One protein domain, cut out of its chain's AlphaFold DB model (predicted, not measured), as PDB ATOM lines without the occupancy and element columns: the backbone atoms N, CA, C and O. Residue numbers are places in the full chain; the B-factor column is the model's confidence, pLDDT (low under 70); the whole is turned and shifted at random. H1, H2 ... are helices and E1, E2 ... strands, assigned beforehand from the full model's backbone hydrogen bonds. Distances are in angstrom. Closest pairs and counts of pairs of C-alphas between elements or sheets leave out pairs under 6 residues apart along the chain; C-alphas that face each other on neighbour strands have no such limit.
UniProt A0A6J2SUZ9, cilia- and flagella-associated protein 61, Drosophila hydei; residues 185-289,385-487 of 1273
ATOM      1  N   THR A 185     -33.720  18.804 -44.163       89.19
ATOM      2  CA  THR A 185     -32.821  18.749 -45.317       89.19
ATOM      3  C   THR A 185     -32.691  20.127 -45.955       89.19
ATOM      4  O   THR A 185     -33.571  20.978 -45.841       89.19
ATOM      5  N   TYR A 186     -31.542  20.361 -46.587       90.06
ATOM      6  CA  TYR A 186     -31.200  21.636 -47.208       90.06
ATOM      7  C   TYR A 186     -30.768  21.380 -48.646       90.06
ATOM      8  O   TYR A 186     -29.915  20.521 -48.885       90.06
ATOM      9  N   ARG A 187     -31.314  22.144 -49.591       90.31
ATOM     10  CA  ARG A 187     -30.882  22.125 -50.995       90.31
ATOM     11  C   ARG A 187     -30.904  23.526 -51.594       90.31
ATOM     12  O   ARG A 187     -31.518  24.434 -51.040       90.31
ATOM     13  N   LYS A 188     -30.227  23.706 -52.729       89.25
ATOM     14  CA  LYS A 188     -30.359  24.941 -53.514       89.25
ATOM     15  C   LYS A 188     -31.792  25.058 -54.042       89.25
ATOM     16  O   LYS A 188     -32.385  24.041 -54.415       89.25
ATOM     17  N   ALA A 189     -32.319  26.278 -54.044       89.50
ATOM     18  CA  ALA A 189     -33.611  26.577 -54.645       89.50
ATOM     19  C   ALA A 189     -33.576  26.343 -56.159       89.50
ATOM     20  O   ALA A 189     -32.549  26.568 -56.807       89.50
ATOM     21  N   LEU A 190     -34.703  25.901 -56.699       89.56
ATOM     22  CA  LEU A 190     -34.968  25.763 -58.122       89.56
ATOM     23  C   LEU A 190     -36.033  26.793 -58.542       89.56
ATOM     24  O   LEU A 190     -36.780  27.271 -57.685       89.56
ATOM     25  N   PRO A 191     -36.126  27.162 -59.834       85.50
ATOM     26  CA  PRO A 191     -37.135  28.113 -60.305       85.50
ATOM     27  C   PRO A 191     -38.579  27.710 -59.967       85.50
ATOM     28  O   PRO A 191     -39.425  28.584 -59.796       85.50
ATOM     29  N   GLU A 192     -38.864  26.412 -59.827       86.12
ATOM     30  CA  GLU A 192     -40.179  25.883 -59.448       86.12
ATOM     31  C   GLU A 192     -40.551  26.171 -57.984       86.12
ATOM     32  O   GLU A 192     -41.733  26.226 -57.663       86.12
ATOM     33  N   ASP A 193     -39.570  26.412 -57.104       87.50
ATOM     34  CA  ASP A 193     -39.813  26.752 -55.693       87.50
ATOM     35  C   ASP A 193     -40.312  28.205 -55.519       87.50
ATOM     36  O   ASP A 193     -40.597  28.634 -54.400       87.50
ATOM     37  N   ASN A 194     -40.391  28.988 -56.605       88.75
ATOM     38  CA  ASN A 194     -40.816  30.389 -56.580       88.75
ATOM     39  C   ASN A 194     -42.167  30.566 -55.884       88.75
ATOM     40  O   ASN A 194     -42.273  31.400 -54.991       88.75
ATOM     41  N   ASP A 195     -43.174  29.774 -56.253       87.19
ATOM     42  CA  ASP A 195     -44.536  29.955 -55.745       87.19
ATOM     43  C   ASP A 195     -44.605  29.691 -54.233       87.19
ATOM     44  O   ASP A 195     -45.151  30.511 -53.490       87.19
ATOM     45  N   ASP A 196     -43.944  28.627 -53.763       87.56
ATOM     46  CA  ASP A 196     -43.834  28.294 -52.338       87.56
ATOM     47  C   ASP A 196     -43.106  29.403 -51.555       87.56
ATOM     48  O   ASP A 196     -43.547  29.827 -50.482       87.56
ATOM     49  N   ILE A 197     -41.974  29.891 -52.078       87.25
ATOM     50  CA  ILE A 197     -41.157  30.927 -51.428       87.25
ATOM     51  C   ILE A 197     -41.909  32.257 -51.374       87.25
ATOM     52  O   ILE A 197     -41.920  32.913 -50.331       87.25
ATOM     53  N   VAL A 198     -42.545  32.658 -52.476       86.81
ATOM     54  CA  VAL A 198     -43.316  33.901 -52.569       86.81
ATOM     55  C   VAL A 198     -44.528  33.842 -51.646       86.81
ATOM     56  O   VAL A 198     -44.795  34.821 -50.948       86.81
ATOM     57  N   GLU A 199     -45.228  32.707 -51.579       85.88
ATOM     58  CA  GLU A 199     -46.340  32.524 -50.649       85.88
ATOM     59  C   GLU A 199     -45.874  32.688 -49.197       85.88
ATOM     60  O   GLU A 199     -46.424  33.526 -48.477       85.88
ATOM     61  N   MET A 200     -44.823  31.972 -48.781       85.50
ATOM     62  CA  MET A 200     -44.251  32.084 -47.433       85.50
ATOM     63  C   MET A 200     -43.816  33.512 -47.105       85.50
ATOM     64  O   MET A 200     -44.195  34.063 -46.072       85.50
ATOM     65  N   HIS A 201     -43.044  34.126 -48.002       81.75
ATOM     66  CA  HIS A 201     -42.505  35.461 -47.791       81.75
ATOM     67  C   HIS A 201     -43.620  36.510 -47.725       81.75
ATOM     68  O   HIS A 201     -43.561  37.400 -46.883       81.75
ATOM     69  N   SER A 202     -44.678  36.373 -48.534       80.88
ATOM     70  CA  SER A 202     -45.813  37.306 -48.539       80.88
ATOM     71  C   SER A 202     -46.655  37.277 -47.260       80.88
ATOM     72  O   SER A 202     -47.324  38.263 -46.959       80.88
ATOM     73  N   ARG A 203     -46.606  36.187 -46.481       79.44
ATOM     74  CA  ARG A 203     -47.282  36.102 -45.177       79.44
ATOM     75  C   ARG A 203     -46.569  36.919 -44.103       79.44
ATOM     76  O   ARG A 203     -47.243  37.555 -43.295       79.44
ATOM     77  N   GLU A 204     -45.234  36.908 -44.083       74.62
ATOM     78  CA  GLU A 204     -44.460  37.711 -43.125       74.62
ATOM     79  C   GLU A 204     -44.180  39.146 -43.638       74.62
ATOM     80  O   GLU A 204     -44.114  40.070 -42.828       74.62
ATOM     81  N   LEU A 205     -44.043  39.351 -44.957       76.06
ATOM     82  CA  LEU A 205     -43.675  40.625 -45.594       76.06
ATOM     83  C   LEU A 205     -44.436  40.866 -46.925       76.06
ATOM     84  O   LEU A 205     -43.861  40.745 -48.012       76.06
ATOM     85  N   PRO A 206     -45.732  41.230 -46.878       76.12
ATOM     86  CA  PRO A 206     -46.561  41.380 -48.080       76.12
ATOM     87  C   PRO A 206     -46.064  42.475 -49.043       76.12
ATOM     88  O   PRO A 206     -46.156  42.309 -50.259       76.12
ATOM     89  N   GLU A 207     -45.463  43.547 -48.517       76.81
ATOM     90  CA  GLU A 207     -44.976  44.707 -49.286       76.81
ATOM     91  C   GLU A 207     -43.923  44.340 -50.350       76.81
ATOM     92  O   GLU A 207     -43.861  44.954 -51.414       76.81
ATOM     93  N   MET A 208     -43.103  43.312 -50.108       73.12
ATOM     94  CA  MET A 208     -42.076  42.888 -51.072       73.12
ATOM     95  C   MET A 208     -42.677  42.265 -52.330       73.12
ATOM     96  O   MET A 208     -42.159  42.473 -53.426       73.12
ATOM     97  N   ARG A 209     -43.780  41.521 -52.182       78.50
ATOM     98  CA  ARG A 209     -44.516  40.954 -53.316       78.50
ATOM     99  C   ARG A 209     -45.186  42.056 -54.137       78.50
ATOM    100  O   ARG A 209     -45.197  41.980 -55.361       78.50
ATOM    101  N   GLU A 210     -45.676  43.109 -53.481       76.69
ATOM    102  CA  GLU A 210     -46.213  44.294 -54.164       76.69
ATOM    103  C   GLU A 210     -45.132  45.047 -54.959       76.69
ATOM    104  O   GLU A 210     -45.394  45.499 -56.072       76.69
ATOM    105  N   ALA A 211     -43.912  45.153 -54.418       77.50
ATOM    106  CA  ALA A 211     -42.809  45.879 -55.049       77.50
ATOM    107  C   ALA A 211     -42.131  45.119 -56.207       77.50
ATOM    108  O   ALA A 211     -41.736  45.740 -57.194       77.50
ATOM    109  N   HIS A 212     -41.973  43.796 -56.085       75.75
ATOM    110  CA  HIS A 212     -41.176  42.975 -57.008       75.75
ATOM    111  C   HIS A 212     -41.996  41.986 -57.857       75.75
ATOM    112  O   HIS A 212     -41.437  41.306 -58.714       75.75
ATOM    113  N   GLY A 213     -43.316  41.917 -57.663       82.69
ATOM    114  CA  GLY A 213     -44.203  41.016 -58.400       82.69
ATOM    115  C   GLY A 213     -44.117  39.555 -57.943       82.69
ATOM    116  O   GLY A 213     -43.598  39.244 -56.873       82.69
ATOM    117  N   ASP A 214     -44.650  38.644 -58.765       83.25
ATOM    118  CA  ASP A 214     -44.807  37.223 -58.414       83.25
ATOM    119  C   ASP A 214     -43.614  36.330 -58.811       83.25
ATOM    120  O   ASP A 214     -43.565  35.180 -58.391       83.25
ATOM    121  N   PHE A 215     -42.648  36.827 -59.594       83.06
ATOM    122  CA  PHE A 215     -41.590  35.998 -60.204       83.06
ATOM    123  C   PHE A 215     -40.157  36.370 -59.792       83.06
ATOM    124  O   PHE A 215     -39.201  35.849 -60.362       83.06
ATOM    125  N   TYR A 216     -39.969  37.245 -58.801       82.94
ATOM    126  CA  TYR A 216     -38.643  37.787 -58.464       82.94
ATOM    127  C   TYR A 216     -37.635  36.737 -57.961       82.94
ATOM    128  O   TYR A 216     -36.430  36.906 -58.145       82.94
ATOM    129  N   ILE A 217     -38.094  35.639 -57.347       83.69
ATOM    130  CA  ILE A 217     -37.211  34.531 -56.945       83.69
ATOM    131  C   ILE A 217     -36.747  33.764 -58.181       83.69
ATOM    132  O   ILE A 217     -35.556  33.491 -58.330       83.69
ATOM    133  N   ALA A 218     -37.674  33.456 -59.090       81.62
ATOM    134  CA  ALA A 218     -37.361  32.797 -60.349       81.62
ATOM    135  C   ALA A 218     -36.413  33.652 -61.212       81.62
ATOM    136  O   ALA A 218     -35.439  33.127 -61.744       81.62
ATOM    137  N   GLU A 219     -36.634  34.967 -61.297       83.12
ATOM    138  CA  GLU A 219     -35.747  35.908 -61.997       83.12
ATOM    139  C   GLU A 219     -34.336  35.927 -61.399       83.12
ATOM    140  O   GLU A 219     -33.356  35.840 -62.139       83.12
ATOM    141  N   GLN A 220     -34.221  35.957 -60.067       81.88
ATOM    142  CA  GLN A 220     -32.928  35.912 -59.383       81.88
ATOM    143  C   GLN A 220     -32.181  34.590 -59.627       81.88
ATOM    144  O   GLN A 220     -30.951  34.583 -59.684       81.88
ATOM    145  N   LEU A 221     -32.901  33.472 -59.763       81.62
ATOM    146  CA  LEU A 221     -32.322  32.153 -60.040       81.62
ATOM    147  C   LEU A 221     -31.997  31.935 -61.530       81.62
ATOM    148  O   LEU A 221     -31.084  31.173 -61.837       81.62
ATOM    149  N   MET A 222     -32.735  32.575 -62.445       76.12
ATOM    150  CA  MET A 222     -32.585  32.437 -63.904       76.12
ATOM    151  C   MET A 222     -31.744  33.545 -64.561       76.12
ATOM    152  O   MET A 222     -31.495  33.484 -65.769       76.12
ATOM    153  N   GLY A 223     -31.320  34.561 -63.803       66.38
ATOM    154  CA  GLY A 223     -30.477  35.652 -64.289       66.38
ATOM    155  C   GLY A 223     -29.220  35.137 -65.004       66.38
ATOM    156  O   GLY A 223     -28.468  34.335 -64.465       66.38
ATOM    157  N   THR A 224     -28.998  35.598 -66.239       48.62
ATOM    158  CA  THR A 224     -27.922  35.138 -67.147       48.62
ATOM    159  C   THR A 224     -26.637  35.973 -67.064       48.62
ATOM    160  O   THR A 224     -25.697  35.743 -67.830       48.62
ATOM    161  N   ASP A 225     -26.567  36.936 -66.142       51.12
ATOM    162  CA  ASP A 225     -25.394  37.787 -65.959       51.12
ATOM    163  C   ASP A 225     -24.323  37.109 -65.095       51.12
ATOM    164  O   ASP A 225     -24.610  36.343 -64.184       51.12
ATOM    165  N   LYS A 226     -23.057  37.417 -65.396       48.16
ATOM    166  CA  LYS A 226     -21.800  36.792 -64.926       48.16
ATOM    167  C   LYS A 226     -21.525  36.821 -63.398       48.16
ATOM    168  O   LYS A 226     -20.365  36.737 -63.002       48.16
ATOM    169  N   GLN A 227     -22.541  36.944 -62.545       49.69
ATOM    170  CA  GLN A 227     -22.476  36.881 -61.077       49.69
ATOM    171  C   GLN A 227     -22.716  35.457 -60.527       49.69
ATOM    172  O   GLN A 227     -23.215  35.288 -59.410       49.69
ATOM    173  N   ASP A 228     -22.351  34.423 -61.292       50.28
ATOM    174  CA  ASP A 228     -22.408  33.025 -60.855       50.28
ATOM    175  C   ASP A 228     -21.610  32.843 -59.550       50.28
ATOM    176  O   ASP A 228     -20.379  32.892 -59.531       50.28
ATOM    177  N   GLY A 229     -22.327  32.655 -58.439       62.03
ATOM    178  CA  GLY A 229     -21.755  32.393 -57.115       62.03
ATOM    179  C   GLY A 229     -21.846  33.526 -56.089       62.03
ATOM    180  O   GLY A 229     -21.399  33.318 -54.966       62.03
ATOM    181  N   GLN A 230     -22.425  34.691 -56.410       73.31
ATOM    182  CA  GLN A 230     -22.559  35.791 -55.436       73.31
ATOM    183  C   GLN A 230     -23.845  35.733 -54.597       73.31
ATOM    184  O   GLN A 230     -23.811  36.064 -53.418       73.31
ATOM    185  N   SER A 231     -24.971  35.273 -55.146       85.31
ATOM    186  CA  SER A 231     -26.239  35.114 -54.415       85.31
ATOM    187  C   SER A 231     -26.593  33.632 -54.300       85.31
ATOM    188  O   SER A 231     -26.463  32.888 -55.269       85.31
ATOM    189  N   ALA A 232     -27.068  33.195 -53.134       88.50
ATOM    190  CA  ALA A 232     -27.483  31.814 -52.904       88.50
ATOM    191  C   ALA A 232     -28.832  31.767 -52.185       88.50
ATOM    192  O   ALA A 232     -29.004  32.394 -51.143       88.50
ATOM    193  N   ILE A 233     -29.775  30.997 -52.729       90.56
ATOM    194  CA  ILE A 233     -31.064  30.722 -52.088       90.56
ATOM    195  C   ILE A 233     -31.094  29.242 -51.705       90.56
ATOM    196  O   ILE A 233     -30.860  28.364 -52.542       90.56
ATOM    197  N   ILE A 234     -31.332  28.972 -50.425       91.44
ATOM    198  CA  ILE A 234     -31.397  27.628 -49.846       91.44
ATOM    199  C   ILE A 234     -32.839  27.360 -49.443       91.44
ATOM    200  O   ILE A 234     -33.414  28.130 -48.676       91.44
ATOM    201  N   VAL A 235     -33.395  26.248 -49.911       92.50
ATOM    202  CA  VAL A 235     -34.695  25.743 -49.471       92.50
ATOM    203  C   VAL A 235     -34.492  24.794 -48.298       92.50
ATOM    204  O   VAL A 235     -33.596  23.941 -48.305       92.50
ATOM    205  N   VAL A 236     -35.320  24.978 -47.273       91.44
ATOM    206  CA  VAL A 236     -35.386  24.149 -46.075       91.44
ATOM    207  C   VAL A 236     -36.570  23.208 -46.228       91.44
ATOM    208  O   VAL A 236     -37.714  23.653 -46.269       91.44
ATOM    209  N   GLU A 237     -36.302  21.910 -46.274       89.81
ATOM    210  CA  GLU A 237     -37.331  20.880 -46.399       89.81
ATOM    211  C   GLU A 237     -37.479  20.112 -45.086       89.81
ATOM    212  O   GLU A 237     -36.499  19.793 -44.402       89.81
ATOM    213  N   ILE A 238     -38.725  19.809 -44.729       86.06
ATOM    214  CA  ILE A 238     -39.052  18.905 -43.628       86.06
ATOM    215  C   ILE A 238     -39.770  17.693 -44.202       86.06
ATOM    216  O   ILE A 238     -40.711  17.822 -44.982       86.06
ATOM    217  N   GLN A 239     -39.356  16.506 -43.760       80.19
ATOM    218  CA  GLN A 239     -40.107  15.289 -44.034       80.19
ATOM    219  C   GLN A 239     -41.366  15.242 -43.169       80.19
ATOM    220  O   GLN A 239     -41.294  15.272 -41.934       80.19
ATOM    221  N   ASN A 240     -42.525  15.151 -43.818       67.88
ATOM    222  CA  ASN A 240     -43.787  14.935 -43.124       67.88
ATOM    223  C   ASN A 240     -43.908  13.467 -42.653       67.88
ATOM    224  O   ASN A 240     -43.101  12.607 -43.004       67.88
ATOM    225  N   ARG A 241     -44.952  13.146 -41.877       62.44
ATOM    226  CA  ARG A 241     -45.250  11.785 -41.387       62.44
ATOM    227  C   ARG A 241     -45.364  10.738 -42.505       62.44
ATOM    228  O   ARG A 241     -45.127   9.565 -42.245       62.44
ATOM    229  N   ASN A 242     -45.685  11.174 -43.724       65.81
ATOM    230  CA  ASN A 242     -45.801  10.332 -44.915       65.81
ATOM    231  C   ASN A 242     -44.489  10.216 -45.718       65.81
ATOM    232  O   ASN A 242     -44.499   9.628 -46.790       65.81
ATOM    233  N   GLN A 243     -43.374  10.762 -45.212       68.38
ATOM    234  CA  GLN A 243     -42.064  10.851 -45.884       68.38
ATOM    235  C   GLN A 243     -42.004  11.771 -47.118       68.38
ATOM    236  O   GLN A 243     -40.953  11.870 -47.749       68.38
ATOM    237  N   ASP A 244     -43.073  12.512 -47.413       76.81
ATOM    238  CA  ASP A 244     -43.048  13.581 -48.413       76.81
ATOM    239  C   ASP A 244     -42.195  14.761 -47.916       76.81
ATOM    240  O   ASP A 244     -42.291  15.158 -46.748       76.81
ATOM    241  N   SER A 245     -41.356  15.316 -48.796       76.69
ATOM    242  CA  SER A 245     -40.547  16.506 -48.500       76.69
ATOM    243  C   SER A 245     -41.376  17.753 -48.779       76.69
ATOM    244  O   SER A 245     -41.789  17.975 -49.914       76.69
ATOM    245  N   LEU A 246     -41.650  18.537 -47.737       83.75
ATOM    246  CA  LEU A 246     -42.398  19.787 -47.837       83.75
ATOM    247  C   LEU A 246     -41.450  20.971 -47.642       83.75
ATOM    248  O   LEU A 246     -40.681  20.991 -46.672       83.75
ATOM    249  N   THR A 247     -41.546  21.966 -48.524       86.69
ATOM    250  CA  THR A 247     -40.897  23.271 -48.376       86.69
ATOM    251  C   THR A 247     -41.364  23.907 -47.065       86.69
ATOM    252  O   THR A 247     -42.526  24.273 -46.903       86.69
ATOM    253  N   ALA A 248     -40.473  23.989 -46.084       88.25
ATOM    254  CA  ALA A 248     -40.776  24.471 -44.738       88.25
ATOM    255  C   ALA A 248     -40.189  25.861 -44.454       88.25
ATOM    256  O   ALA A 248     -40.563  26.494 -43.467       88.25
ATOM    257  N   GLY A 249     -39.267  26.330 -45.292       90.62
ATOM    258  CA  GLY A 249     -38.689  27.665 -45.215       90.62
ATOM    259  C   GLY A 249     -37.622  27.892 -46.276       90.62
ATOM    260  O   GLY A 249     -37.285  26.987 -47.040       90.62
ATOM    261  N   PHE A 250     -37.058  29.095 -46.302       91.94
ATOM    262  CA  PHE A 250     -35.949  29.439 -47.185       91.94
ATOM    263  C   PHE A 250     -34.969  30.414 -46.526       91.94
ATOM    264  O   PHE A 250     -35.291  31.116 -45.563       91.94
ATOM    265  N   ILE A 251     -33.751  30.439 -47.058       92.38
ATOM    266  CA  ILE A 251     -32.668  31.338 -46.659       92.38
ATOM    267  C   ILE A 251     -32.140  32.007 -47.922       92.38
ATOM    268  O   ILE A 251     -31.783  31.313 -48.874       92.38
ATOM    269  N   TRP A 252     -32.041  33.331 -47.918       91.56
ATOM    270  CA  TRP A 252     -31.444  34.096 -49.004       91.56
ATOM    271  C   TRP A 252     -30.156  34.761 -48.529       91.56
ATOM    272  O   TRP A 252     -30.161  35.589 -47.617       91.56
ATOM    273  N   LEU A 253     -29.049  34.382 -49.161       92.75
ATOM    274  CA  LEU A 253     -27.702  34.834 -48.854       92.75
ATOM    275  C   LEU A 253     -27.098  35.628 -50.014       92.75
ATOM    276  O   LEU A 253     -27.388  35.362 -51.183       92.75
ATOM    277  N   ASN A 254     -26.203  36.554 -49.682       91.06
ATOM    278  CA  ASN A 254     -25.461  37.364 -50.639       91.06
ATOM    279  C   ASN A 254     -23.997  37.539 -50.199       91.06
ATOM    280  O   ASN A 254     -23.734  37.971 -49.087       91.06
ATOM    281  N   ALA A 255     -23.039  37.226 -51.062       88.69
ATOM    282  CA  ALA A 255     -21.608  37.418 -50.831       88.69
ATOM    283  C   ALA A 255     -21.053  38.690 -51.494       88.69
ATOM    284  O   ALA A 255     -19.900  39.047 -51.232       88.69
ATOM    285  N   ASP A 256     -21.848  39.378 -52.324       87.25
ATOM    286  CA  ASP A 256     -21.480  40.683 -52.874       87.25
ATOM    287  C   ASP A 256     -21.693  41.770 -51.813       87.25
ATOM    288  O   ASP A 256     -22.786  42.315 -51.641       87.25
ATOM    289  N   ILE A 257     -20.638  41.996 -51.027       88.31
ATOM    290  CA  ILE A 257     -20.594  42.930 -49.904       88.31
ATOM    291  C   ILE A 257     -19.506  43.958 -50.169       88.31
ATOM    292  O   ILE A 257     -18.325  43.619 -50.299       88.31
ATOM    293  N   ASP A 258     -19.892  45.231 -50.131       89.81
ATOM    294  CA  ASP A 258     -18.941  46.332 -50.135       89.81
ATOM    295  C   ASP A 258     -18.284  46.491 -48.754       89.81
ATOM    296  O   ASP A 258     -18.769  47.203 -47.872       89.81
ATOM    297  N   VAL A 259     -17.149  45.814 -48.566       89.81
ATOM    298  CA  VAL A 259     -16.336  45.908 -47.343       89.81
ATOM    299  C   VAL A 259     -15.972  47.364 -47.028       89.81
ATOM    300  O   VAL A 259     -15.976  47.744 -45.856       89.81
ATOM    301  N   ARG A 260     -15.716  48.206 -48.042       90.38
ATOM    302  CA  ARG A 260     -15.339  49.612 -47.824       90.38
ATOM    303  C   ARG A 260     -16.489  50.395 -47.217       90.38
ATOM    304  O   ARG A 260     -16.267  51.136 -46.260       90.38
ATOM    305  N   TYR A 261     -17.708  50.196 -47.712       91.06
ATOM    306  CA  TYR A 261     -18.907  50.811 -47.144       91.06
ATOM    307  C   TYR A 261     -19.062  50.476 -45.654       91.06
ATOM    308  O   TYR A 261     -19.272  51.375 -44.836       91.06
ATOM    309  N   TYR A 262     -18.913  49.199 -45.285       90.88
ATOM    310  CA  TYR A 262     -19.078  48.773 -43.895       90.88
ATOM    311  C   TYR A 262     -17.950  49.266 -42.984       90.88
ATOM    312  O   TYR A 262     -18.235  49.765 -41.901       90.88
ATOM    313  N   VAL A 263     -16.690  49.202 -43.423       89.81
ATOM    314  CA  VAL A 263     -15.546  49.733 -42.655       89.81
ATOM    315  C   VAL A 263     -15.659  51.252 -42.458       89.81
ATOM    316  O   VAL A 263     -15.343  51.754 -41.379       89.81
ATOM    317  N   THR A 264     -16.162  51.977 -43.464       90.31
ATOM    318  CA  THR A 264     -16.317  53.443 -43.413       90.31
ATOM    319  C   THR A 264     -17.420  53.883 -42.452       90.31
ATOM    320  O   THR A 264     -17.258  54.878 -41.749       90.31
ATOM    321  N   ASN A 265     -18.536  53.150 -42.398       88.81
ATOM    322  CA  ASN A 265     -19.734  53.567 -41.661       88.81
ATOM    323  C   ASN A 265     -19.951  52.826 -40.329       88.81
ATOM    324  O   ASN A 265     -20.815  53.230 -39.553       88.81
ATOM    325  N   TYR A 266     -19.194  51.763 -40.036       88.25
ATOM    326  CA  TYR A 266     -19.372  50.927 -38.843       88.25
ATOM    327  C   TYR A 266     -18.029  50.513 -38.220       88.25
ATOM    328  O   TYR A 266     -16.984  50.472 -38.875       88.25
ATOM    329  N   GLU A 267     -18.037  50.194 -36.926       86.56
ATOM    330  CA  GLU A 267     -16.843  49.760 -36.190       86.56
ATOM    331  C   GLU A 267     -16.520  48.276 -36.453       86.56
ATOM    332  O   GLU A 267     -16.886  47.392 -35.681       86.56
ATOM    333  N   MET A 268     -15.826  47.997 -37.564       86.88
ATOM    334  CA  MET A 268     -15.510  46.626 -38.010       86.88
ATOM    335  C   MET A 268     -14.138  46.082 -37.561       86.88
ATOM    336  O   MET A 268     -13.805  44.927 -37.829       86.88
ATOM    337  N   GLU A 269     -13.343  46.886 -36.855       84.38
ATOM    338  CA  GLU A 269     -11.937  46.605 -36.506       84.38
ATOM    339  C   GLU A 269     -11.777  45.329 -35.669       84.38
ATOM    340  O   GLU A 269     -10.885  44.517 -35.914       84.38
ATOM    341  N   MET A 270     -12.701  45.089 -34.734       78.19
ATOM    342  CA  MET A 270     -12.702  43.889 -33.888       78.19
ATOM    343  C   MET A 270     -13.049  42.600 -34.639       78.19
ATOM    344  O   MET A 270     -12.816  41.508 -34.129       78.19
ATOM    345  N   PHE A 271     -13.593  42.712 -35.851       84.62
ATOM    346  CA  PHE A 271     -13.941  41.581 -36.712       84.62
ATOM    347  C   PHE A 271     -12.924  41.415 -37.846       84.62
ATOM    348  O   PHE A 271     -13.265  40.962 -38.938       84.62
ATOM    349  N   GLY A 272     -11.685  41.870 -37.620       84.19
ATOM    350  CA  GLY A 272     -10.618  41.835 -38.620       84.19
ATOM    351  C   GLY A 272     -10.941  42.663 -39.865       84.19
ATOM    352  O   GLY A 272     -10.504  42.311 -40.955       84.19
ATOM    353  N   ASN A 273     -11.763  43.714 -39.729       88.00
ATOM    354  CA  ASN A 273     -12.265  44.526 -40.840       88.00
ATOM    355  C   ASN A 273     -12.941  43.714 -41.961       88.00
ATOM    356  O   ASN A 273     -12.950  44.134 -43.117       88.00
ATOM    357  N   LEU A 274     -13.520  42.555 -41.619       89.69
ATOM    358  CA  LEU A 274     -14.225  41.663 -42.545       89.69
ATOM    359  C   LEU A 274     -13.344  41.087 -43.671       89.69
ATOM    360  O   LEU A 274     -13.874  40.629 -44.685       89.69
ATOM    361  N   VAL A 275     -12.017  41.084 -43.510       89.44
ATOM    362  CA  VAL A 275     -11.062  40.568 -44.504       89.44
ATOM    363  C   VAL A 275     -10.181  39.459 -43.939       89.44
ATOM    364  O   VAL A 275      -9.774  39.476 -42.780       89.44
ATOM    365  N   ASN A 276      -9.863  38.481 -44.785       85.62
ATOM    366  CA  ASN A 276      -8.906  37.428 -44.477       85.62
ATOM    367  C   ASN A 276      -7.478  37.913 -44.738       85.62
ATOM    368  O   ASN A 276      -7.138  38.334 -45.847       85.62
ATOM    369  N   PHE A 277      -6.622  37.790 -43.724       84.50
ATOM    370  CA  PHE A 277      -5.226  38.203 -43.800       84.50
ATOM    371  C   PHE A 277      -4.283  37.161 -43.194       84.50
ATOM    372  O   PHE A 277      -4.473  36.679 -42.079       84.50
ATOM    373  N   ASN A 278      -3.222  36.840 -43.932       82.00
ATOM    374  CA  ASN A 278      -2.120  36.004 -43.482       82.00
ATOM    375  C   ASN A 278      -0.798  36.762 -43.638       82.00
ATOM    376  O   ASN A 278      -0.345  37.005 -44.759       82.00
ATOM    377  N   SER A 279      -0.145  37.073 -42.518       81.25
ATOM    378  CA  SER A 279       1.118  37.821 -42.482       81.25
ATOM    379  C   SER A 279       2.289  37.128 -43.190       81.25
ATOM    380  O   SER A 279       3.265  37.782 -43.540       81.25
ATOM    381  N   SER A 280       2.204  35.816 -43.436       83.88
ATOM    382  CA  SER A 280       3.265  35.031 -44.086       83.88
ATOM    383  C   SER A 280       3.220  35.073 -45.621       83.88
ATOM    384  O   SER A 280       4.115  34.538 -46.274       83.88
ATOM    385  N   LYS A 281       2.176  35.658 -46.223       83.06
ATOM    386  CA  LYS A 281       2.005  35.765 -47.684       83.06
ATOM    387  C   LYS A 281       2.215  37.214 -48.150       83.06
ATOM    388  O   LYS A 281       2.001  38.131 -47.360       83.06
ATOM    389  N   PRO A 282       2.573  37.452 -49.431       81.31
ATOM    390  CA  PRO A 282       2.602  38.801 -49.995       81.31
ATOM    391  C   PRO A 282       1.272  39.518 -49.747       81.31
ATOM    392  O   PRO A 282       0.207  38.913 -49.907       81.31
ATOM    393  N   TYR A 283       1.330  40.784 -49.347       83.38
ATOM    394  CA  TYR A 283       0.149  41.544 -48.958       83.38
ATOM    395  C   TYR A 283       0.132  42.947 -49.557       83.38
ATOM    396  O   TYR A 283       1.173  43.505 -49.905       83.38
ATOM    397  N   GLY A 284      -1.078  43.473 -49.706       81.81
ATOM    398  CA  GLY A 284      -1.375  44.863 -50.009       81.81
ATOM    399  C   GLY A 284      -1.894  45.565 -48.766       81.81
ATOM    400  O   GLY A 284      -2.423  44.919 -47.860       81.81
ATOM    401  N   LEU A 285      -1.720  46.881 -48.752       85.19
ATOM    402  CA  LEU A 285      -2.254  47.786 -47.747       85.19
ATOM    403  C   LEU A 285      -3.143  48.803 -48.465       85.19
ATOM    404  O   LEU A 285      -2.730  49.389 -49.466       85.19
ATOM    405  N   GLU A 286      -4.357  48.988 -47.966       87.50
ATOM    406  CA  GLU A 286      -5.253  50.070 -48.362       87.50
ATOM    407  C   GLU A 286      -5.642  50.861 -47.112       87.50
ATOM    408  O   GLU A 286      -6.081  50.282 -46.121       87.50
ATOM    409  N   GLU A 287      -5.452  52.175 -47.148       89.50
ATOM    410  CA  GLU A 287      -5.779  53.076 -46.044       89.50
ATOM    411  C   GLU A 287      -7.139  53.727 -46.303       89.50
ATOM    412  O   GLU A 287      -7.356  54.337 -47.351       89.50
ATOM    413  N   ILE A 288      -8.060  53.606 -45.345       88.94
ATOM    414  CA  ILE A 288      -9.369  54.262 -45.384       88.94
ATOM    415  C   ILE A 288      -9.438  55.276 -44.250       88.94
ATOM    416  O   ILE A 288      -9.365  54.913 -43.078       88.94
ATOM    417  N   THR A 289      -9.617  56.549 -44.589       89.56
ATOM    418  CA  THR A 289      -9.899  57.592 -43.600       89.56
ATOM    419  C   THR A 289     -11.373  57.543 -43.218       89.56
ATOM    420  O   THR A 289     -12.247  57.638 -44.077       89.56
ATOM    421  N   THR A 385      -7.389  56.791 -39.504       89.25
ATOM    422  CA  THR A 385      -6.988  55.985 -40.663       89.25
ATOM    423  C   THR A 385      -7.059  54.511 -40.289       89.25
ATOM    424  O   THR A 385      -6.433  54.083 -39.320       89.25
ATOM    425  N   ILE A 386      -7.845  53.737 -41.033       87.56
ATOM    426  CA  ILE A 386      -7.940  52.285 -40.894       87.56
ATOM    427  C   ILE A 386      -7.089  51.640 -41.976       87.56
ATOM    428  O   ILE A 386      -7.292  51.872 -43.167       87.56
ATOM    429  N   GLU A 387      -6.165  50.793 -41.543       88.19
ATOM    430  CA  GLU A 387      -5.302  50.005 -42.410       88.19
ATOM    431  C   GLU A 387      -5.963  48.658 -42.727       88.19
ATOM    432  O   GLU A 387      -6.212  47.830 -41.844       88.19
ATOM    433  N   LEU A 388      -6.259  48.426 -44.006       86.88
ATOM    434  CA  LEU A 388      -6.777  47.160 -44.510       86.88
ATOM    435  C   LEU A 388      -5.652  46.354 -45.147       86.88
ATOM    436  O   LEU A 388      -5.171  46.671 -46.237       86.88
ATOM    437  N   PHE A 389      -5.273  45.273 -44.474       85.56
ATOM    438  CA  PHE A 389      -4.305  44.309 -44.978       85.56
ATOM    439  C   PHE A 389      -5.017  43.156 -45.687       85.56
ATOM    440  O   PHE A 389      -5.926  42.540 -45.135       85.56
ATOM    441  N   TYR A 390      -4.575  42.824 -46.898       85.94
ATOM    442  CA  TYR A 390      -5.100  41.688 -47.659       85.94
ATOM    443  C   TYR A 390      -3.988  40.994 -48.440       85.94
ATOM    444  O   TYR A 390      -3.023  41.622 -48.871       85.94
ATOM    445  N   ASN A 391      -4.096  39.681 -48.635       85.12
ATOM    446  CA  ASN A 391      -3.086  38.941 -49.389       85.12
ATOM    447  C   ASN A 391      -3.225  39.161 -50.905       85.12
ATOM    448  O   ASN A 391      -4.329  39.108 -51.442       85.12
ATOM    449  N   ILE A 392      -2.102  39.378 -51.600       79.31
ATOM    450  CA  ILE A 392      -2.046  39.581 -53.060       79.31
ATOM    451  C   ILE A 392      -1.585  38.290 -53.739       79.31
ATOM    452  O   ILE A 392      -0.646  37.633 -53.284       79.31
ATOM    453  N   ASP A 393      -2.198  37.955 -54.876       68.75
ATOM    454  CA  ASP A 393      -1.713  36.872 -55.724       68.75
ATOM    455  C   ASP A 393      -0.504  37.322 -56.563       68.75
ATOM    456  O   ASP A 393      -0.542  38.314 -57.294       68.75
ATOM    457  N   SER A 394       0.586  36.558 -56.485       61.75
ATOM    458  CA  SER A 394       1.880  36.835 -57.129       61.75
ATOM    459  C   SER A 394       1.821  37.060 -58.652       61.75
ATOM    460  O   SER A 394       2.757  37.630 -59.216       61.75
ATOM    461  N   LYS A 395       0.737  36.636 -59.320       60.78
ATOM    462  CA  LYS A 395       0.562  36.686 -60.781       60.78
ATOM    463  C   LYS A 395      -0.114  37.955 -61.319       60.78
ATOM    464  O   LYS A 395       0.038  38.232 -62.507       60.78
ATOM    465  N   TYR A 396      -0.806  38.747 -60.493       57.06
ATOM    466  CA  TYR A 396      -1.582  39.913 -60.949       57.06
ATOM    467  C   TYR A 396      -1.342  41.120 -60.031       57.06
ATOM    468  O   TYR A 396      -1.908  41.216 -58.950       57.06
ATOM    469  N   ARG A 397      -0.484  42.058 -60.454       52.62
ATOM    470  CA  ARG A 397      -0.044  43.201 -59.625       52.62
ATOM    471  C   ARG A 397      -0.907  44.475 -59.722       52.62
ATOM    472  O   ARG A 397      -0.495  45.480 -59.157       52.62
ATOM    473  N   ILE A 398      -2.029  44.502 -60.459       52.47
ATOM    474  CA  ILE A 398      -2.573  45.789 -60.969       52.47
ATOM    475  C   ILE A 398      -4.039  46.122 -60.589       52.47
ATOM    476  O   ILE A 398      -4.498  47.211 -60.905       52.47
ATOM    477  N   THR A 399      -4.777  45.320 -59.815       53.56
ATOM    478  CA  THR A 399      -6.123  45.740 -59.344       53.56
ATOM    479  C   THR A 399      -6.372  45.403 -57.876       53.56
ATOM    480  O   THR A 399      -6.114  44.284 -57.436       53.56
ATOM    481  N   SER A 400      -6.872  46.387 -57.119       54.75
ATOM    482  CA  SER A 400      -7.267  46.297 -55.706       54.75
ATOM    483  C   SER A 400      -8.397  45.274 -55.512       54.75
ATOM    484  O   SER A 400      -9.578  45.611 -55.593       54.75
ATOM    485  N   ASN A 401      -8.054  44.011 -55.271       65.44
ATOM    486  CA  ASN A 401      -9.018  42.910 -55.187       65.44
ATOM    487  C   ASN A 401      -9.514  42.654 -53.750       65.44
ATOM    488  O   ASN A 401      -9.569  41.506 -53.313       65.44
ATOM    489  N   ILE A 402      -9.913  43.693 -53.006       74.12
ATOM    490  CA  ILE A 402     -10.426  43.519 -51.631       74.12
ATOM    491  C   ILE A 402     -11.646  42.583 -51.576       74.12
ATOM    492  O   ILE A 402     -11.818  41.836 -50.619       74.12
ATOM    493  N   GLY A 403     -12.435  42.532 -52.659       71.75
ATOM    494  CA  GLY A 403     -13.547  41.591 -52.810       71.75
ATOM    495  C   GLY A 403     -13.128  40.111 -52.793       71.75
ATOM    496  O   GLY A 403     -13.897  39.281 -52.315       71.75
ATOM    497  N   LEU A 404     -11.905  39.776 -53.237       75.50
ATOM    498  CA  LEU A 404     -11.356  38.411 -53.145       75.50
ATOM    499  C   LEU A 404     -10.886  38.057 -51.728       75.50
ATOM    500  O   LEU A 404     -10.834  36.883 -51.385       75.50
ATOM    501  N   ALA A 405     -10.528  39.058 -50.920       82.75
ATOM    502  CA  ALA A 405     -10.109  38.872 -49.533       82.75
ATOM    503  C   ALA A 405     -11.277  38.952 -48.536       82.75
ATOM    504  O   ALA A 405     -11.065  38.756 -47.341       82.75
ATOM    505  N   SER A 406     -12.492  39.251 -49.004       88.31
ATOM    506  CA  SER A 406     -13.667  39.402 -48.150       88.31
ATOM    507  C   SER A 406     -13.991  38.096 -47.415       88.31
ATOM    508  O   SER A 406     -14.130  37.039 -48.027       88.31
ATOM    509  N   ASN A 407     -14.106  38.185 -46.090       91.88
ATOM    510  CA  ASN A 407     -14.387  37.073 -45.179       91.88
ATOM    511  C   ASN A 407     -15.840  37.088 -44.671       91.88
ATOM    512  O   ASN A 407     -16.156  36.504 -43.635       91.88
ATOM    513  N   VAL A 408     -16.727  37.803 -45.364       93.81
ATOM    514  CA  VAL A 408     -18.102  38.044 -44.922       93.81
ATOM    515  C   VAL A 408     -19.123  37.745 -46.019       93.81
ATOM    516  O   VAL A 408     -18.848  37.938 -47.206       93.81
ATOM    517  N   PHE A 409     -20.305  37.279 -45.620       94.06
ATOM    518  CA  PHE A 409     -21.517  37.215 -46.444       94.06
ATOM    519  C   PHE A 409     -22.724  37.757 -45.657       94.06
ATOM    520  O   PHE A 409     -22.677  37.918 -44.440       94.06
ATOM    521  N   GLU A 410     -23.797  38.092 -46.360       94.06
ATOM    522  CA  GLU A 410     -24.999  38.732 -45.843       94.06
ATOM    523  C   GLU A 410     -26.129  37.708 -45.825       94.06
ATOM    524  O   GLU A 410     -26.413  37.056 -46.834       94.06
ATOM    525  N   LEU A 411     -26.802  37.599 -44.685       93.44
ATOM    526  CA  LEU A 411     -28.101  36.960 -44.573       93.44
ATOM    527  C   LEU A 411     -29.179  38.009 -44.869       93.44
ATOM    528  O   LEU A 411     -29.569  38.770 -43.984       93.44
ATOM    529  N   LYS A 412     -29.638  38.052 -46.129       88.50
ATOM    530  CA  LYS A 412     -30.651  39.010 -46.597       88.50
ATOM    531  C   LYS A 412     -32.018  38.716 -45.996       88.50
ATOM    532  O   LYS A 412     -32.659  39.610 -45.458       88.50
ATOM    533  N   PHE A 413     -32.447  37.458 -46.097       86.75
ATOM    534  CA  PHE A 413     -33.740  37.012 -45.593       86.75
ATOM    535  C   PHE A 413     -33.662  35.592 -45.052       86.75
ATOM    536  O   PHE A 413     -32.976  34.727 -45.601       86.75
ATOM    537  N   ILE A 414     -34.425  35.348 -43.994       89.44
ATOM    538  CA  ILE A 414     -34.736  34.010 -43.510       89.44
ATOM    539  C   ILE A 414     -36.211  33.968 -43.132       89.44
ATOM    540  O   ILE A 414     -36.667  34.797 -42.349       89.44
ATOM    541  N   CYS A 415     -36.947  33.015 -43.695       89.31
ATOM    542  CA  CYS A 415     -38.381  32.864 -43.471       89.31
ATOM    543  C   CYS A 415     -38.730  31.383 -43.361       89.31
ATOM    544  O   CYS A 415     -38.156  30.544 -44.060       89.31
ATOM    545  N   VAL A 416     -39.678  31.060 -42.489       88.88
ATOM    546  CA  VAL A 416     -40.184  29.698 -42.305       88.88
ATOM    547  C   VAL A 416     -41.707  29.699 -42.259       88.88
ATOM    548  O   VAL A 416     -42.326  30.707 -41.936       88.88
ATOM    549  N   ASN A 417     -42.313  28.558 -42.569       86.56
ATOM    550  CA  ASN A 417     -43.754  28.355 -42.452       86.56
ATOM    551  C   ASN A 417     -44.235  28.453 -40.996       86.56
ATOM    552  O   ASN A 417     -43.487  28.167 -40.062       86.56
ATOM    553  N   ASP A 418     -45.517  28.770 -40.789       81.56
ATOM    554  CA  ASP A 418     -46.086  28.936 -39.441       81.56
ATOM    555  C   ASP A 418     -45.980  27.683 -38.566       81.56
ATOM    556  O   ASP A 418     -45.781  27.784 -37.351       81.56
ATOM    557  N   GLU A 419     -46.061  26.511 -39.197       82.00
ATOM    558  CA  GLU A 419     -45.915  25.202 -38.558       82.00
ATOM    559  C   GLU A 419     -44.456  24.860 -38.210       82.00
ATOM    560  O   GLU A 419     -44.203  23.933 -37.435       82.00
ATOM    561  N   PHE A 420     -43.477  25.601 -38.749       85.12
ATOM    562  CA  PHE A 420     -42.070  25.381 -38.445       85.12
ATOM    563  C   PHE A 420     -41.759  25.840 -37.010       85.12
ATOM    564  O   PHE A 420     -42.003  26.993 -36.633       85.12
ATOM    565  N   PRO A 421     -41.157  24.977 -36.177       85.31
ATOM    566  CA  PRO A 421     -40.755  25.362 -34.831       85.31
ATOM    567  C   PRO A 421     -39.560  26.326 -34.881       85.31
ATOM    568  O   PRO A 421     -38.420  25.902 -35.083       85.31
ATOM    569  N   LEU A 422     -39.815  27.613 -34.623       86.19
ATOM    570  CA  LEU A 422     -38.807  28.685 -34.622       86.19
ATOM    571  C   LEU A 422     -37.481  28.341 -33.928       86.19
ATOM    572  O   LEU A 422     -36.447  28.635 -34.517       86.19
ATOM    573  N   PRO A 423     -37.431  27.688 -32.748       84.06
ATOM    574  CA  PRO A 423     -36.142  27.406 -32.110       84.06
ATOM    575  C   PRO A 423     -35.208  26.548 -32.979       84.06
ATOM    576  O   PRO A 423     -33.987  26.631 -32.872       84.06
ATOM    577  N   ARG A 424     -35.758  25.760 -33.919       86.44
ATOM    578  CA  ARG A 424     -34.962  24.967 -34.865       86.44
ATOM    579  C   ARG A 424     -34.278  25.796 -35.948       86.44
ATOM    580  O   ARG A 424     -33.428  25.228 -36.640       86.44
ATOM    581  N   LEU A 425     -34.595  27.087 -36.070       88.81
ATOM    582  CA  LEU A 425     -33.990  28.013 -37.030       88.81
ATOM    583  C   LEU A 425     -32.468  28.095 -36.869       88.81
ATOM    584  O   LEU A 425     -31.754  28.295 -37.844       88.81
ATOM    585  N   PHE A 426     -31.949  27.824 -35.667       87.94
ATOM    586  CA  PHE A 426     -30.510  27.694 -35.436       87.94
ATOM    587  C   PHE A 426     -29.830  26.682 -36.377       87.94
ATOM    588  O   PHE A 426     -28.706  26.902 -36.819       87.94
ATOM    589  N   ASN A 427     -30.504  25.585 -36.745       86.50
ATOM    590  CA  ASN A 427     -29.942  24.617 -37.696       86.50
ATOM    591  C   ASN A 427     -29.868  25.193 -39.117       86.50
ATOM    592  O   ASN A 427     -28.927  24.895 -39.849       86.50
ATOM    593  N   CYS A 428     -30.810  26.063 -39.489       87.25
ATOM    594  CA  CYS A 428     -30.769  26.796 -40.753       87.25
ATOM    595  C   CYS A 428     -29.549  27.736 -40.804       87.25
ATOM    596  O   CYS A 428     -28.866  27.800 -41.823       87.25
ATOM    597  N   LEU A 429     -29.190  28.366 -39.676       88.50
ATOM    598  CA  LEU A 429     -27.962  29.169 -39.560       88.50
ATOM    599  C   LEU A 429     -26.677  28.334 -39.673       88.50
ATOM    600  O   LEU A 429     -25.642  28.862 -40.061       88.50
ATOM    601  N   LYS A 430     -26.701  27.028 -39.377       87.69
ATOM    602  CA  LYS A 430     -25.552  26.153 -39.680       87.69
ATOM    603  C   LYS A 430     -25.406  25.943 -41.186       87.69
ATOM    604  O   LYS A 430     -24.291  25.959 -41.698       87.69
ATOM    605  N   ALA A 431     -26.522  25.778 -41.897       88.38
ATOM    606  CA  ALA A 431     -26.524  25.517 -43.333       88.38
ATOM    607  C   ALA A 431     -25.986  26.694 -44.168       88.38
ATOM    608  O   ALA A 431     -25.398  26.460 -45.221       88.38
ATOM    609  N   MET A 432     -26.126  27.943 -43.701       90.44
ATOM    610  CA  MET A 432     -25.673  29.117 -44.463       90.44
ATOM    611  C   MET A 432     -24.158  29.128 -44.725       90.44
ATOM    612  O   MET A 432     -23.726  29.492 -45.816       90.44
ATOM    613  N   TYR A 433     -23.346  28.646 -43.778       91.19
ATOM    614  CA  TYR A 433     -21.888  28.566 -43.943       91.19
ATOM    615  C   TYR A 433     -21.450  27.495 -44.948       91.19
ATOM    616  O   TYR A 433     -20.323  27.537 -45.432       91.19
ATOM    617  N   SER A 434     -22.336  26.561 -45.305       88.19
ATOM    618  CA  SER A 434     -22.079  25.601 -46.381       88.19
ATOM    619  C   SER A 434     -22.180  26.238 -47.769       88.19
ATOM    620  O   SER A 434     -21.606  25.702 -48.714       88.19
ATOM    621  N   ALA A 435     -22.896  27.364 -47.913       86.69
ATOM    622  CA  ALA A 435     -22.968  28.102 -49.176       86.69
ATOM    623  C   ALA A 435     -21.681  28.894 -49.457       86.69
ATOM    624  O   ALA A 435     -21.266  28.975 -50.611       86.69
ATOM    625  N   PHE A 436     -21.036  29.413 -48.405       88.12
ATOM    626  CA  PHE A 436     -19.794  30.191 -48.471       88.12
ATOM    627  C   PHE A 436     -18.740  29.629 -47.494       88.12
ATOM    628  O   PHE A 436     -18.502  30.199 -46.423       88.12
ATOM    629  N   PRO A 437     -18.114  28.478 -47.817       87.81
ATOM    630  CA  PRO A 437     -17.210  27.764 -46.908       87.81
ATOM    631  C   PRO A 437     -15.883  28.494 -46.652       87.81
ATOM    632  O   PRO A 437     -15.206  28.234 -45.657       87.81
ATOM    633  N   ASP A 438     -15.523  29.447 -47.497       87.19
ATOM    634  CA  ASP A 438     -14.351  30.313 -47.394       87.19
ATOM    635  C   ASP A 438     -14.571  31.553 -46.509       87.19
ATOM    636  O   ASP A 438     -13.611  32.279 -46.253       87.19
ATOM    637  N   ARG A 439     -15.804  31.787 -46.026       89.94
ATOM    638  CA  ARG A 439     -16.172  32.992 -45.265       89.94
ATOM    639  C   ARG A 439     -16.652  32.682 -43.854       89.94
ATOM    640  O   ARG A 439     -17.593  31.907 -43.662       89.94
ATOM    641  N   ASP A 440     -16.014  33.291 -42.865       92.31
ATOM    642  CA  ASP A 440     -16.277  33.023 -41.452       92.31
ATOM    643  C   ASP A 440     -17.273  33.996 -40.813       92.31
ATOM    644  O   ASP A 440     -17.903  33.629 -39.823       92.31
ATOM    645  N   TYR A 441     -17.458  35.202 -41.356       93.50
ATOM    646  CA  TYR A 441     -18.413  36.180 -40.830       93.50
ATOM    647  C   TYR A 441     -19.728  36.189 -41.611       93.50
ATOM    648  O   TYR A 441     -19.753  36.066 -42.836       93.50
ATOM    649  N   CYS A 442     -20.829  36.404 -40.894       94.06
ATOM    650  CA  CYS A 442     -22.148  36.636 -41.474       94.06
ATOM    651  C   CYS A 442     -22.754  37.914 -40.890       94.06
ATOM    652  O   CYS A 442     -22.746  38.087 -39.668       94.06
ATOM    653  N   ILE A 443     -23.280  38.792 -41.748       94.12
ATOM    654  CA  ILE A 443     -23.986  40.015 -41.347       94.12
ATOM    655  C   ILE A 443     -25.481  39.937 -41.668       94.12
ATOM    656  O   ILE A 443     -25.884  39.375 -42.681       94.12
ATOM    657  N   MET A 444     -26.301  40.538 -40.812       92.31
ATOM    658  CA  MET A 444     -27.720  40.805 -41.048       92.31
ATOM    659  C   MET A 444     -27.953  42.311 -41.010       92.31
ATOM    660  O   MET A 444     -27.524  42.977 -40.065       92.31
ATOM    661  N   VAL A 445     -28.651  42.838 -42.015       89.06
ATOM    662  CA  VAL A 445     -28.945  44.268 -42.146       89.06
ATOM    663  C   VAL A 445     -30.439  44.498 -41.943       89.06
ATOM    664  O   VAL A 445     -31.257  44.024 -42.729       89.06
ATOM    665  N   ILE A 446     -30.809  45.241 -40.898       82.25
ATOM    666  CA  ILE A 446     -32.209  45.461 -40.511       82.25
ATOM    667  C   ILE A 446     -32.581  46.944 -40.669       82.25
ATOM    668  O   ILE A 446     -31.874  47.814 -40.149       82.25
ATOM    669  N   PRO A 447     -33.672  47.273 -41.391       71.12
ATOM    670  CA  PRO A 447     -34.183  48.642 -41.454       71.12
ATOM    671  C   PRO A 447     -34.686  49.117 -40.082       71.12
ATOM    672  O   PRO A 447     -35.344  48.358 -39.377       71.12
ATOM    673  N   GLN A 448     -34.447  50.385 -39.731       59.53
ATOM    674  CA  GLN A 448     -34.846  50.957 -38.432       59.53
ATOM    675  C   GLN A 448     -36.373  50.999 -38.216       59.53
ATOM    676  O   GLN A 448     -36.831  50.899 -37.079       59.53
ATOM    677  N   SER A 449     -37.151  51.098 -39.299       52.81
ATOM    678  CA  SER A 449     -38.609  51.277 -39.288       52.81
ATOM    679  C   SER A 449     -39.420  50.024 -39.648       52.81
ATOM    680  O   SER A 449     -40.649  50.079 -39.656       52.81
ATOM    681  N   ALA A 450     -38.775  48.906 -40.001       54.28
ATOM    682  CA  ALA A 450     -39.488  47.726 -40.487       54.28
ATOM    683  C   ALA A 450     -40.179  46.970 -39.344       54.28
ATOM    684  O   ALA A 450     -39.611  46.794 -38.263       54.28
ATOM    685  N   SER A 451     -41.379  46.439 -39.606       55.34
ATOM    686  CA  SER A 451     -41.984  45.424 -38.746       55.34
ATOM    687  C   SER A 451     -41.029  44.234 -38.664       55.34
ATOM    688  O   SER A 451     -40.811  43.532 -39.652       55.34
ATOM    689  N   THR A 452     -40.406  44.030 -37.505       62.78
ATOM    690  CA  THR A 452     -39.437  42.949 -37.312       62.78
ATOM    691  C   THR A 452     -40.085  41.596 -37.594       62.78
ATOM    692  O   THR A 452     -40.952  41.154 -36.839       62.78
ATOM    693  N   LEU A 453     -39.631  40.948 -38.669       76.81
ATOM    694  CA  LEU A 453     -40.048  39.613 -39.092       76.81
ATOM    695  C   LEU A 453     -39.838  38.603 -37.963       76.81
ATOM    696  O   LEU A 453     -38.794  38.607 -37.299       76.81
ATOM    697  N   ARG A 454     -40.816  37.714 -37.763       84.06
ATOM    698  CA  ARG A 454     -40.794  36.675 -36.719       84.06
ATOM    699  C   ARG A 454     -39.502  35.860 -36.801       84.06
ATOM    700  O   ARG A 454     -38.835  35.637 -35.788       84.06
ATOM    701  N   SER A 455     -39.137  35.467 -38.016       85.88
ATOM    702  CA  SER A 455     -37.951  34.666 -38.307       85.88
ATOM    703  C   SER A 455     -36.639  35.436 -38.071       85.88
ATOM    704  O   SER A 455     -35.688  34.881 -37.515       85.88
ATOM    705  N   HIS A 456     -36.589  36.739 -38.382       84.75
ATOM    706  CA  HIS A 456     -35.412  37.577 -38.112       84.75
ATOM    707  C   HIS A 456     -35.154  37.744 -36.615       84.75
ATOM    708  O   HIS A 456     -34.017  37.599 -36.172       84.75
ATOM    709  N   VAL A 457     -36.196  37.995 -35.817       82.00
ATOM    710  CA  VAL A 457     -36.052  38.150 -34.358       82.00
ATOM    711  C   VAL A 457     -35.474  36.890 -33.716       82.00
ATOM    712  O   VAL A 457     -34.666  36.987 -32.792       82.00
ATOM    713  N   GLU A 458     -35.855  35.708 -34.208       85.75
ATOM    714  CA  GLU A 458     -35.296  34.444 -33.731       85.75
ATOM    715  C   GLU A 458     -33.824  34.275 -34.132       85.75
ATOM    716  O   GLU A 458     -33.011  33.862 -33.304       85.75
ATOM    717  N   ALA A 459     -33.459  34.631 -35.369       87.88
ATOM    718  CA  ALA A 459     -32.080  34.554 -35.850       87.88
ATOM    719  C   ALA A 459     -31.142  35.518 -35.102       87.88
ATOM    720  O   ALA A 459     -30.042  35.124 -34.714       87.88
ATOM    721  N   LEU A 460     -31.593  36.745 -34.820       86.88
ATOM    722  CA  LEU A 460     -30.812  37.778 -34.129       86.88
ATOM    723  C   LEU A 460     -30.317  37.368 -32.739       86.88
ATOM    724  O   LEU A 460     -29.340  37.937 -32.261       86.88
ATOM    725  N   LYS A 461     -30.920  36.355 -32.102       83.81
ATOM    726  CA  LYS A 461     -30.423  35.789 -30.834       83.81
ATOM    727  C   LYS A 461     -28.975  35.287 -30.923       83.81
ATOM    728  O   LYS A 461     -28.317  35.166 -29.895       83.81
ATOM    729  N   TYR A 462     -28.483  34.993 -32.130       86.94
ATOM    730  CA  TYR A 462     -27.131  34.479 -32.386       86.94
ATOM    731  C   TYR A 462     -26.194  35.505 -33.034       86.94
ATOM    732  O   TYR A 462     -25.068  35.155 -33.392       86.94
ATOM    733  N   PHE A 463     -26.642  36.749 -33.193       88.38
ATOM    734  CA  PHE A 463     -25.844  37.835 -33.747       88.38
ATOM    735  C   PHE A 463     -25.604  38.914 -32.689       88.38
ATOM    736  O   PHE A 463     -26.346  39.050 -31.717       88.38
ATOM    737  N   MET A 464     -24.546  39.691 -32.891       85.69
ATOM    738  CA  MET A 464     -24.171  40.814 -32.048       85.69
ATOM    739  C   MET A 464     -24.358  42.124 -32.824       85.69
ATOM    740  O   MET A 464     -23.910  42.195 -33.968       85.69
ATOM    741  N   PRO A 465     -24.998  43.158 -32.249       85.38
ATOM    742  CA  PRO A 465     -25.115  44.455 -32.909       85.38
ATOM    743  C   PRO A 465     -23.738  45.100 -33.114       85.38
ATOM    744  O   PRO A 465     -22.865  45.000 -32.250       85.38
ATOM    745  N   VAL A 466     -23.564  45.795 -34.239       84.44
ATOM    746  CA  VAL A 466     -22.345  46.538 -34.579       84.44
ATOM    747  C   VAL A 466     -22.591  48.038 -34.441       84.44
ATOM    748  O   VAL A 466     -23.599  48.568 -34.905       84.44
ATOM    749  N   ALA A 467     -21.643  48.721 -33.802       79.00
ATOM    750  CA  ALA A 467     -21.664  50.162 -33.599       79.00
ATOM    751  C   ALA A 467     -21.553  50.931 -34.929       79.00
ATOM    752  O   ALA A 467     -20.711  50.617 -35.773       79.00
ATOM    753  N   GLN A 468     -22.389  51.958 -35.095       82.81
ATOM    754  CA  GLN A 468     -22.309  52.900 -36.217       82.81
ATOM    755  C   GLN A 468     -21.244  53.971 -35.951       82.81
ATOM    756  O   GLN A 468     -21.126  54.468 -34.828       82.81
ATOM    757  N   ARG A 469     -20.509  54.361 -36.996       81.50
ATOM    758  CA  ARG A 469     -19.609  55.521 -36.986       81.50
ATOM    759  C   ARG A 469     -20.380  56.801 -37.316       81.50
ATOM    760  O   ARG A 469     -21.405  56.740 -37.999       81.50
ATOM    761  N   PRO A 470     -19.885  57.974 -36.889       76.94
ATOM    762  CA  PRO A 470     -20.386  59.246 -37.398       76.94
ATOM    763  C   PRO A 470     -20.284  59.279 -38.931       76.94
ATOM    764  O   PRO A 470     -19.209  59.055 -39.478       76.94
ATOM    765  N   THR A 471     -21.389  59.565 -39.617       74.94
ATOM    766  CA  THR A 471     -21.443  59.650 -41.083       74.94
ATOM    767  C   THR A 471     -22.417  60.742 -41.520       74.94
ATOM    768  O   THR A 471     -23.329  61.098 -40.771       74.94
ATOM    769  N   ASP A 472     -22.235  61.248 -42.738       72.44
ATOM    770  CA  ASP A 472     -23.159  62.190 -43.380       72.44
ATOM    771  C   ASP A 472     -24.359  61.478 -44.031       72.44
ATOM    772  O   ASP A 472     -25.316  62.121 -44.471       72.44
ATOM    773  N   LEU A 473     -24.329  60.141 -44.103       77.75
ATOM    774  CA  LEU A 473     -25.426  59.343 -44.640       77.75
ATOM    775  C   LEU A 473     -26.626  59.347 -43.683       77.75
ATOM    776  O   LEU A 473     -26.536  58.927 -42.530       77.75
ATOM    777  N   THR A 474     -27.783  59.769 -44.187       66.50
ATOM    778  CA  THR A 474     -29.061  59.682 -43.466       66.50
ATOM    779  C   THR A 474     -29.626  58.260 -43.521       66.50
ATOM    780  O   THR A 474     -29.544  57.615 -44.565       66.50
ATOM    781  N   ASN A 475     -30.278  57.805 -42.444       68.06
ATOM    782  CA  ASN A 475     -30.996  56.519 -42.359       68.06
ATOM    783  C   ASN A 475     -30.114  55.262 -42.518       68.06
ATOM    784  O   ASN A 475     -30.485  54.313 -43.216       68.06
ATOM    785  N   LEU A 476     -28.944  55.230 -41.865       76.81
ATOM    786  CA  LEU A 476     -28.136  54.008 -41.778       76.81
ATOM    787  C   LEU A 476     -28.934  52.856 -41.151       76.81
ATOM    788  O   LEU A 476     -29.550  52.998 -40.097       76.81
ATOM    789  N   ARG A 477     -28.854  51.674 -41.767       83.31
ATOM    790  CA  ARG A 477     -29.486  50.457 -41.243       83.31
ATOM    791  C   ARG A 477     -28.733  49.919 -40.022       83.31
ATOM    792  O   ARG A 477     -27.531  50.152 -39.862       83.31
ATOM    793  N   GLU A 478     -29.433  49.192 -39.156       84.19
ATOM    794  CA  GLU A 478     -28.798  48.468 -38.054       84.19
ATOM    795  C   GLU A 478     -28.123  47.207 -38.597       84.19
ATOM    796  O   GLU A 478     -28.690  46.503 -39.436       84.19
ATOM    797  N   ILE A 479     -26.906  46.926 -38.129       89.19
ATOM    798  CA  ILE A 479     -26.137  45.754 -38.550       89.19
ATOM    799  C   ILE A 479     -25.890  44.861 -37.358       89.19
ATOM    800  O   ILE A 479     -25.476  45.316 -36.291       89.19
ATOM    801  N   PHE A 480     -26.078  43.572 -37.588       90.56
ATOM    802  CA  PHE A 480     -25.746  42.526 -36.647       90.56
ATOM    803  C   PHE A 480     -24.754  41.569 -37.298       90.56
ATOM    804  O   PHE A 480     -24.904  41.232 -38.468       90.56
ATOM    805  N   ILE A 481     -23.745  41.129 -36.553       91.38
ATOM    806  CA  ILE A 481     -22.682  40.247 -37.039       91.38
ATOM    807  C   ILE A 481     -22.580  38.982 -36.188       91.38
ATOM    808  O   ILE A 481     -22.781  39.004 -34.974       91.38
ATOM    809  N   THR A 482     -22.253  37.865 -36.823       92.31
ATOM    810  CA  THR A 482     -21.893  36.615 -36.152       92.31
ATOM    811  C   THR A 482     -20.704  35.963 -36.852       92.31
ATOM    812  O   THR A 482     -20.301  36.389 -37.936       92.31
ATOM    813  N   HIS A 483     -20.120  34.950 -36.220       91.25
ATOM    814  CA  HIS A 483     -18.926  34.270 -36.709       91.25
ATOM    815  C   HIS A 483     -19.120  32.755 -36.699       91.25
ATOM    816  O   HIS A 483     -19.780  32.205 -35.821       91.25
ATOM    817  N   ARG A 484     -18.489  32.041 -37.626       90.88
ATOM    818  CA  ARG A 484     -18.578  30.583 -37.746       90.88
ATOM    819  C   ARG A 484     -18.301  29.866 -36.421       90.88
ATOM    820  O   ARG A 484     -19.047  28.966 -36.035       90.88
ATOM    821  N   SER A 485     -17.282  30.296 -35.679       89.12
ATOM    822  CA  SER A 485     -16.919  29.686 -34.391       89.12
ATOM    823  C   SER A 485     -17.968  29.853 -33.287       89.12
ATOM    824  O   SER A 485     -17.963  29.049 -32.367       89.12
ATOM    825  N   THR A 486     -18.872  30.840 -33.341       87.81
ATOM    826  CA  THR A 486     -19.958  30.952 -32.341       87.81
ATOM    827  C   THR A 486     -21.092  29.966 -32.620       87.81
ATOM    828  O   THR A 486     -21.812  29.573 -31.706       87.81
ATOM    829  N   ILE A 487     -21.238  29.543 -33.879       87.44
ATOM    830  CA  ILE A 487     -22.271  28.605 -34.329       87.44
ATOM    831  C   ILE A 487     -21.800  27.147 -34.229       87.44
ATOM    832  O   ILE A 487     -22.590  26.265 -33.878       87.44
TER     833      ILE A 487
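AT A GLANCE: This is residues 185 to 289 and 385 to 487 of the 1273 residues of the protein "cilia- and flagella-associated protein 61" of Drosophila hydei (UniProt A0A6J2SUZ9). A strongly twisted sheet of six strands curls round helix H7, with H8 on the same face and H1 across the opposite face; H2 and H3 pack on H1. At one end of the longest axis a two-strand ribbon, E4 and E5, makes a small head, with short helices H4, H5 and H6 between it and the large sheet. The 208 printed residues include nine named helices and eight named strands, in the order E1 H1 H2 H3 E2 E3 H4 H5 E4 E5 H6 E6 H7 E7 H8 E8 H9. The class is mixed, helices and strands; the whole is compact, with a radius of gyration of the C-alphas of 18.6 A and spans of 56 by 38 by 33 A.

HOW THE PARTS SIT: The large sheet is mixed and runs E1, residues 185 to 188, E2, 231 to 239, E3, 245 to 254, E6, 408 to 416, E7, 441 to 446, E8, 478 to 483. E6 and E7 are parallel, with N 411 and O 443 2.8 A apart; E2 and E3 are an antiparallel hairpin, with N 234 and O 251 2.8 A apart. E6, H7, residues 422 to 435, and E7 form a strand-helix-strand unit, parallel neighbours with a helix between, its crossover right-handed. H8, residues 454 to 462, touches H7, closest C-alphas Leu 422 and Glu 458, 6.8 A. H1, residues 191 to 204, is on the face opposite H7, three layers with the sheet between, at a height over the sheet of 8.7 A. H3, residues 216 to 222, touches H1, closest C-alphas Pro 191 and Ala 218, 4.7 A; H2, residues 206 to 212, and H1 are a helical hairpin. H9, residues 484 to 487, only just touches H7, with 3 pairs of C-alphas within 8 A. E4, residues 283 to 289, and E5, 385 to 391, are antiparallel, with N 286 and O 388 3.0 A apart. H4, residues 259 to 265, and H5, 269 to 274, are a helical hairpin; H6, residues 402 to 405, is close to but not clearly touching H4. Every O i to N i+4 pair is within hydrogen-bond range in H2, H3 and H4, against 7 of 10 in H1, 3 of 5 in H8, 4 of 10 in H7 with 8 of 11 O i to N i+3 pairs, and 0 of 2 in H5 with 2 of 3; H6 and H9 are too short for such a pair.

IN THESE COORDINATES: E1 begins at C-alpha 185 (-32.821, 18.749, -45.317); H9 ends at C-alpha 487 (-22.271, 28.605, -34.329). E2 is 26.3 A long, E3 25.8 A, H7 21.5 A.

THE WHOLE: Residues 290 to 384 are cut out, C-alphas 289 and 385 being 4.4 A apart. The link H8 to E8 is long, 15 residues. pLDDT is under 70 in 27 residues, among them 223 to 229 and 393 to 401.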